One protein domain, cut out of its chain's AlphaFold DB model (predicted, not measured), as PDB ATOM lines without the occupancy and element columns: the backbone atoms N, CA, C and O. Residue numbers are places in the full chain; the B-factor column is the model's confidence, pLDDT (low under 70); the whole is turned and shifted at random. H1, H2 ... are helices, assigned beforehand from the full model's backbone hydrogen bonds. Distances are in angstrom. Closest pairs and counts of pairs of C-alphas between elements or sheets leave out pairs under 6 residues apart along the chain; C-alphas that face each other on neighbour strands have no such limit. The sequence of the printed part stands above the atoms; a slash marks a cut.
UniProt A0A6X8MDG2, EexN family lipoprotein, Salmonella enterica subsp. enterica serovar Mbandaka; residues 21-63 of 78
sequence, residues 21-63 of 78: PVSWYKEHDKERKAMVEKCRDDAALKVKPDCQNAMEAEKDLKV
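Overview. This is residues 21 to 63 of the 78 residues of the protein "EexN family lipoprotein" of Salmonella enterica subsp. enterica serovar Mbandaka (UniProt A0A6X8MDG2). Two longer helices, H2 and H3, cross steeply and pack on each other, and a short helix, H1, packs on H3 and turns a sharp corner at His 28 into H2. The three helix centres make a triangle, and residues 42 to 48 fold the chain back from the last residue of H2 to the first of H3, at the other end of H2 from that corner. The printed part has 43 residues with three named helices, in the order H1, H2, H3, and no named strand; the class is all helix, with 34 of the printed residues in the helices. The whole is compact and rounded, with a radius of gyration of the C-alphas of 9.2 A and spans of 25 by 17 by 16 A.

Along the chain. The printed part begins at Pro 21, and H1 follows with residues 22 to 27, its first C-alpha, that of Val 22, at (-36.556, 91.487, 67.544). His 28 lies between H1 and H2. H2 holds residues 29 to 41 and measures 18.7 A from its first to its last C-alpha; C-alpha 29 is at (-27.057, 85.086, 66.529). After residues 42 to 48 comes H3, residues 49 to 63, the longest helix by residues, 20.8 A from first to last C-alpha. It ends at Val 63, whose C-alpha is at (-28.578, 96.957, 56.847).

Arrangement. H1 and H3 touch, and their closest C-alphas, those of Val 22 and Asn 53, are 4.7 A apart. They run the same way at a steep tilt of 58 degrees. H1 and H2 only just touch, with 3 pairs of C-alphas within 8 A, and they touch only at the corner by their link. H2 touches H1 with residues 31 to 32 alone, and the closest C-alphas are those of Tyr 25 and Arg 32, 5.2 A apart. H1 and H2 run opposite ways at a steep tilt of 51 degrees. H2 and H3 touch with 14 pairs of C-alphas within 8 A; the closest are those of Arg 32 and Ala 54, 5.3 A apart. H2 and H3 run opposite ways at a steep tilt of 66 degrees. In H1, H2 and H3, every O i to N i+4 pair is within hydrogen-bond range.

Size, cuts and confidence. The two C-alphas farthest apart are those of Ala 44 and Val 63, at 25.9 A, while the first and last printed C-alphas, of Pro 21 and Val 63, are 18.3 A apart. The printed part has no cut. The link from H1 to H2 is tight, with 1 residue, and the link from H2 to H3 is short, with 7 residues. The mean pLDDT of the printed part is 93.7, and no printed residue is under 70.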
ATOM      1  N   PRO A  21     -38.761  88.753  71.029       95.88
ATOM      2  CA  PRO A  21     -38.763  90.055  70.373       95.88
ATOM      3  C   PRO A  21     -37.554  90.212  69.436       95.88
ATOM      4  O   PRO A  21     -36.524  89.554  69.592       95.88
ATOM      5  N   VAL A  22     -37.638  91.162  68.500       95.44
ATOM      6  CA  VAL A  22     -36.556  91.487  67.544       95.44
ATOM      7  C   VAL A  22     -35.222  91.774  68.248       95.44
ATOM      8  O   VAL A  22     -34.171  91.336  67.784       95.44
ATOM      9  N   SER A  23     -35.243  92.498  69.373       93.94
ATOM     10  CA  SER A  23     -34.035  92.844  70.139       93.94
ATOM     11  C   SER A  23     -33.295  91.609  70.647       93.94
ATOM     12  O   SER A  23     -32.076  91.535  70.523       93.94
ATOM     13  N   TRP A  24     -34.032  90.609  71.128       95.19
ATOM     14  CA  TRP A  24     -33.457  89.347  71.579       95.19
ATOM     15  C   TRP A  24     -32.748  88.638  70.424       95.19
ATOM     16  O   TRP A  24     -31.581  88.268  70.534       95.19
ATOM     17  N   TYR A  25     -33.392  88.557  69.257       95.44
ATOM     18  CA  TYR A  25     -32.771  87.965  68.075       95.44
ATOM     19  C   TYR A  25     -31.531  88.718  67.594       95.44
ATOM     20  O   TYR A  25     -30.661  88.094  66.993       95.44
ATOM     21  N   LYS A  26     -31.398  90.028  67.841       93.62
ATOM     22  CA  LYS A  26     -30.170  90.772  67.506       93.62
ATOM     23  C   LYS A  26     -28.979  90.344  68.367       93.62
ATOM     24  O   LYS A  26     -27.852  90.303  67.875       93.62
ATOM     25  N   GLU A  27     -29.224  89.981  69.619       93.94
ATOM     26  CA  GLU A  27     -28.201  89.526  70.565       93.94
ATOM     27  C   GLU A  27     -27.888  88.028  70.389       93.94
ATOM     28  O   GLU A  27     -26.727  87.625  70.478       93.94
ATOM     29  N   HIS A  28     -28.888  87.231  70.005       93.38
ATOM     30  CA  HIS A  28     -28.828  85.772  69.879       93.38
ATOM     31  C   HIS A  28     -28.629  85.298  68.425       93.38
ATOM     32  O   HIS A  28     -29.559  84.890  67.725       93.38
ATOM     33  N   ASP A  29     -27.382  85.355  67.942       93.44
ATOM     34  CA  ASP A  29     -27.057  85.086  66.529       93.44
ATOM     35  C   ASP A  29     -27.342  83.654  66.069       93.44
ATOM     36  O   ASP A  29     -27.705  83.447  64.908       93.44
ATOM     37  N   LYS A  30     -27.142  82.658  66.936       94.94
ATOM     38  CA  LYS A  30     -27.333  81.250  66.562       94.94
ATOM     39  C   LYS A  30     -28.814  80.945  66.388       94.94
ATOM     40  O   LYS A  30     -29.213  80.343  65.396       94.94
ATOM     41  N   GLU A  31     -29.616  81.414  67.330       95.00
ATOM     42  CA  GLU A  31     -31.054  81.220  67.388       95.00
ATOM     43  C   GLU A  31     -31.752  82.013  66.285       95.00
ATOM     44  O   GLU A  31     -32.612  81.463  65.599       95.00
ATOM     45  N   ARG A  32     -31.307  83.249  66.010       96.00
ATOM     46  CA  ARG A  32     -31.785  84.017  64.852       96.00
ATOM     47  C   ARG A  32     -31.558  83.266  63.550       96.00
ATOM     48  O   ARG A  32     -32.495  83.119  62.775       96.00
ATOM     49  N   LYS A  33     -30.338  82.779  63.301       96.12
ATOM     50  CA  LYS A  33     -30.016  82.067  62.054       96.12
ATOM     51  C   LYS A  33     -30.851  80.799  61.898       96.12
ATOM     52  O   LYS A  33     -31.454  80.615  60.846       96.12
ATOM     53  N   ALA A  34     -30.954  79.993  62.953       95.56
ATOM     54  CA  ALA A  34     -31.762  78.775  62.936       95.56
ATOM     55  C   ALA A  34     -33.251  79.071  62.684       95.56
ATOM     56  O   ALA A  34     -33.890  78.396  61.877       95.56
ATOM     57  N   MET A  35     -33.804  80.108  63.327       94.19
ATOM     58  CA  MET A  35     -35.191  80.512  63.105       94.19
ATOM     59  C   MET A  35     -35.397  81.057  61.689       94.19
ATOM     60  O   MET A  35     -36.352  80.673  61.030       94.19
ATOM     61  N   VAL A  36     -34.482  81.881  61.170       95.81
ATOM     62  CA  VAL A  36     -34.527  82.397  59.791       95.81
ATOM     63  C   VAL A  36     -34.481  81.270  58.754       95.81
ATOM     64  O   VAL A  36     -35.175  81.351  57.741       95.81
ATOM     65  N   GLU A  37     -33.694  80.219  58.981       95.75
ATOM     66  CA  GLU A  37     -33.683  79.030  58.120       95.75
ATOM     67  C   GLU A  37     -35.029  78.298  58.179       95.75
ATOM     68  O   GLU A  37     -35.680  78.140  57.146       95.75
ATOM     69  N   LYS A  38     -35.524  77.995  59.387       92.12
ATOM     70  CA  LYS A  38     -36.849  77.383  59.612       92.12
ATOM     71  C   LYS A  38     -37.970  78.189  58.933       92.12
ATOM     72  O   LYS A  38     -38.841  77.635  58.266       92.12
ATOM     73  N   CYS A  39     -37.911  79.514  59.047       94.06
ATOM     74  CA  CYS A  39     -38.810  80.463  58.404       94.06
ATOM     75  C   CYS A  39     -38.777  80.400  56.881       94.06
ATOM     76  O   CYS A  39     -39.801  80.625  56.245       94.06
ATOM     77  N   ARG A  40     -37.612  80.184  56.262       92.31
ATOM     78  CA  ARG A  40     -37.485  80.166  54.797       92.31
ATOM     79  C   ARG A  40     -38.125  78.920  54.200       92.31
ATOM     80  O   ARG A  40     -38.786  79.059  53.165       92.31
ATOM     81  N   ASP A  41     -37.983  77.797  54.896       92.25
ATOM     82  CA  ASP A  41     -38.401  76.468  54.454       92.25
ATOM     83  C   ASP A  41     -39.910  76.219  54.620       92.25
ATOM     84  O   ASP A  41     -40.494  75.478  53.829       92.25
ATOM     85  N   ASP A  42     -40.570  76.880  55.581       89.38
ATOM     86  CA  ASP A  42     -42.004  76.708  55.845       89.38
ATOM     87  C   ASP A  42     -42.788  78.028  55.726       89.38
ATOM     88  O   ASP A  42     -42.689  78.942  56.548       89.38
ATOM     89  N   ALA A  43     -43.640  78.116  54.700       88.00
ATOM     90  CA  ALA A  43     -44.504  79.272  54.480       88.00
ATOM     91  C   ALA A  43     -45.518  79.506  55.617       88.00
ATOM     92  O   ALA A  43     -45.876  80.656  55.873       88.00
ATOM     93  N   ALA A  44     -45.953  78.455  56.320       89.19
ATOM     94  CA  ALA A  44     -46.872  78.572  57.448       89.19
ATOM     95  C   ALA A  44     -46.205  79.214  58.676       89.19
ATOM     96  O   ALA A  44     -46.886  79.840  59.490       89.19
ATOM     97  N   LEU A  45     -44.877  79.116  58.798       86.88
ATOM     98  CA  LEU A  45     -44.123  79.777  59.862       86.88
ATOM     99  C   LEU A  45     -43.886  81.259  59.579       86.88
ATOM    100  O   LEU A  45     -43.872  82.046  60.518       86.88
ATOM    101  N   LYS A  46     -43.797  81.678  58.309       88.56
ATOM    102  CA  LYS A  46     -43.553  83.086  57.916       88.56
ATOM    103  C   LYS A  46     -44.576  84.085  58.458       88.56
ATOM    104  O   LYS A  46     -44.265  85.265  58.585       88.56
ATOM    105  N   VAL A  47     -45.791  83.626  58.751       89.44
ATOM    106  CA  VAL A  47     -46.868  84.461  59.306       89.44
ATOM    107  C   VAL A  47     -46.892  84.474  60.837       89.44
ATOM    108  O   VAL A  47     -47.714  85.171  61.424       89.44
ATOM    109  N   LYS A  48     -46.031  83.689  61.497       92.38
ATOM    110  CA  LYS A  48     -45.921  83.663  62.958       92.38
ATOM    111  C   LYS A  48     -45.075  84.847  63.442       92.38
ATOM    112  O   LYS A  48     -44.038  85.111  62.827       92.38
ATOM    113  N   PRO A  49     -45.454  85.510  64.550       94.75
ATOM    114  CA  PRO A  49     -44.718  86.666  65.066       94.75
ATOM    115  C   PRO A  49     -43.239  86.377  65.325       94.75
ATOM    116  O   PRO A  49     -42.379  87.148  64.920       94.75
ATOM    117  N   ASP A  50     -42.927  85.221  65.909       94.56
ATOM    118  CA  ASP A  50     -41.550  84.832  66.221       94.56
ATOM    119  C   ASP A  50     -40.654  84.762  64.970       94.56
ATOM    120  O   ASP A  50     -39.542  85.292  64.929       94.56
ATOM    121  N   CYS A  51     -41.196  84.210  63.883       95.50
ATOM    122  CA  CYS A  51     -40.521  84.167  62.596       95.50
ATOM    123  C   CYS A  51     -40.339  85.564  61.985       95.50
ATOM    124  O   CYS A  51     -39.272  85.890  61.458       95.50
ATOM    125  N   GLN A  52     -41.369  86.410  62.068       96.19
ATOM    126  CA  GLN A  52     -41.289  87.797  61.609       96.19
ATOM    127  C   GLN A  52     -40.221  88.572  62.386       96.19
ATOM    128  O   GLN A  52     -39.427  89.283  61.771       96.19
ATOM    129  N   ASN A  53     -40.132  88.361  63.699       96.50
ATOM    130  CA  ASN A  53     -39.148  89.004  64.561       96.50
ATOM    131  C   ASN A  53     -37.714  88.573  64.219       96.50
ATOM    132  O   ASN A  53     -36.826  89.423  64.111       96.50
ATOM    133  N   ALA A  54     -37.481  87.277  63.989       96.62
ATOM    134  CA  ALA A  54     -36.174  86.763  63.578       96.62
ATOM    135  C   ALA A  54     -35.746  87.296  62.200       96.62
ATOM    136  O   ALA A  54     -34.603  87.722  62.011       96.62
ATOM    137  N   MET A  55     -36.675  87.311  61.239       96.31
ATOM    138  CA  MET A  55     -36.440  87.833  59.891       96.31
ATOM    139  C   MET A  55     -36.173  89.340  59.895       96.31
ATOM    140  O   MET A  55     -35.340  89.808  59.121       96.31
ATOM    141  N   GLU A  56     -36.855  90.098  60.752       96.69
ATOM    142  CA  GLU A  56     -36.619  91.532  60.905       96.69
ATOM    143  C   GLU A  56     -35.256  91.811  61.536       96.69
ATOM    144  O   GLU A  56     -34.491  92.605  60.997       96.69
ATOM    145  N   ALA A  57     -34.881  91.082  62.593       96.12
ATOM    146  CA  ALA A  57     -33.545  91.188  63.177       96.12
ATOM    147  C   ALA A  57     -32.441  90.905  62.144       96.12
ATOM    148  O   ALA A  57     -31.426  91.596  62.117       96.12
ATOM    149  N   GLU A  58     -32.637  89.912  61.271       96.50
ATOM    150  CA  GLU A  58     -31.673  89.568  60.221       96.50
ATOM    151  C   GLU A  58     -31.535  90.686  59.180       96.50
ATOM    152  O   GLU A  58     -30.421  91.011  58.763       96.50
ATOM    153  N   LYS A  59     -32.647  91.315  58.776       95.75
ATOM    154  CA  LYS A  59     -32.615  92.482  57.883       95.75
ATOM    155  C   LYS A  59     -31.933  93.667  58.548       95.75
ATOM    156  O   LYS A  59     -31.047  94.258  57.939       95.75
ATOM    157  N   ASP A  60     -32.315  93.977  59.782       93.69
ATOM    158  CA  ASP A  60     -31.755  95.089  60.540       93.69
ATOM    159  C   ASP A  60     -30.243  94.955  60.667       93.69
ATOM    160  O   ASP A  60     -29.525  95.904  60.385       93.69
ATOM    161  N   LEU A  61     -29.733  93.775  61.019       92.12
ATOM    162  CA  LEU A  61     -28.291  93.555  61.132       92.12
ATOM    163  C   LEU A  61     -27.580  93.576  59.776       92.12
ATOM    164  O   LEU A  61     -26.426  93.992  59.694       92.12
ATOM    165  N   LYS A  62     -28.249  93.158  58.698       91.06
ATOM    166  CA  LYS A  62     -27.690  93.248  57.344       91.06
ATOM    167  C   LYS A  62     -27.590  94.693  56.855       91.06
ATOM    168  O   LYS A  62     -26.658  95.015  56.124       91.06
ATOM    169  N   VAL A  63     -28.554  95.538  57.221       90.06
ATOM    170  CA  VAL A  63     -28.578  96.957  56.847       90.06
ATOM    171  C   VAL A  63     -27.682  97.766  57.776       90.06
ATOM    172  O   VAL A  63     -26.844  98.514  57.297       90.06
TER     173      VAL A  63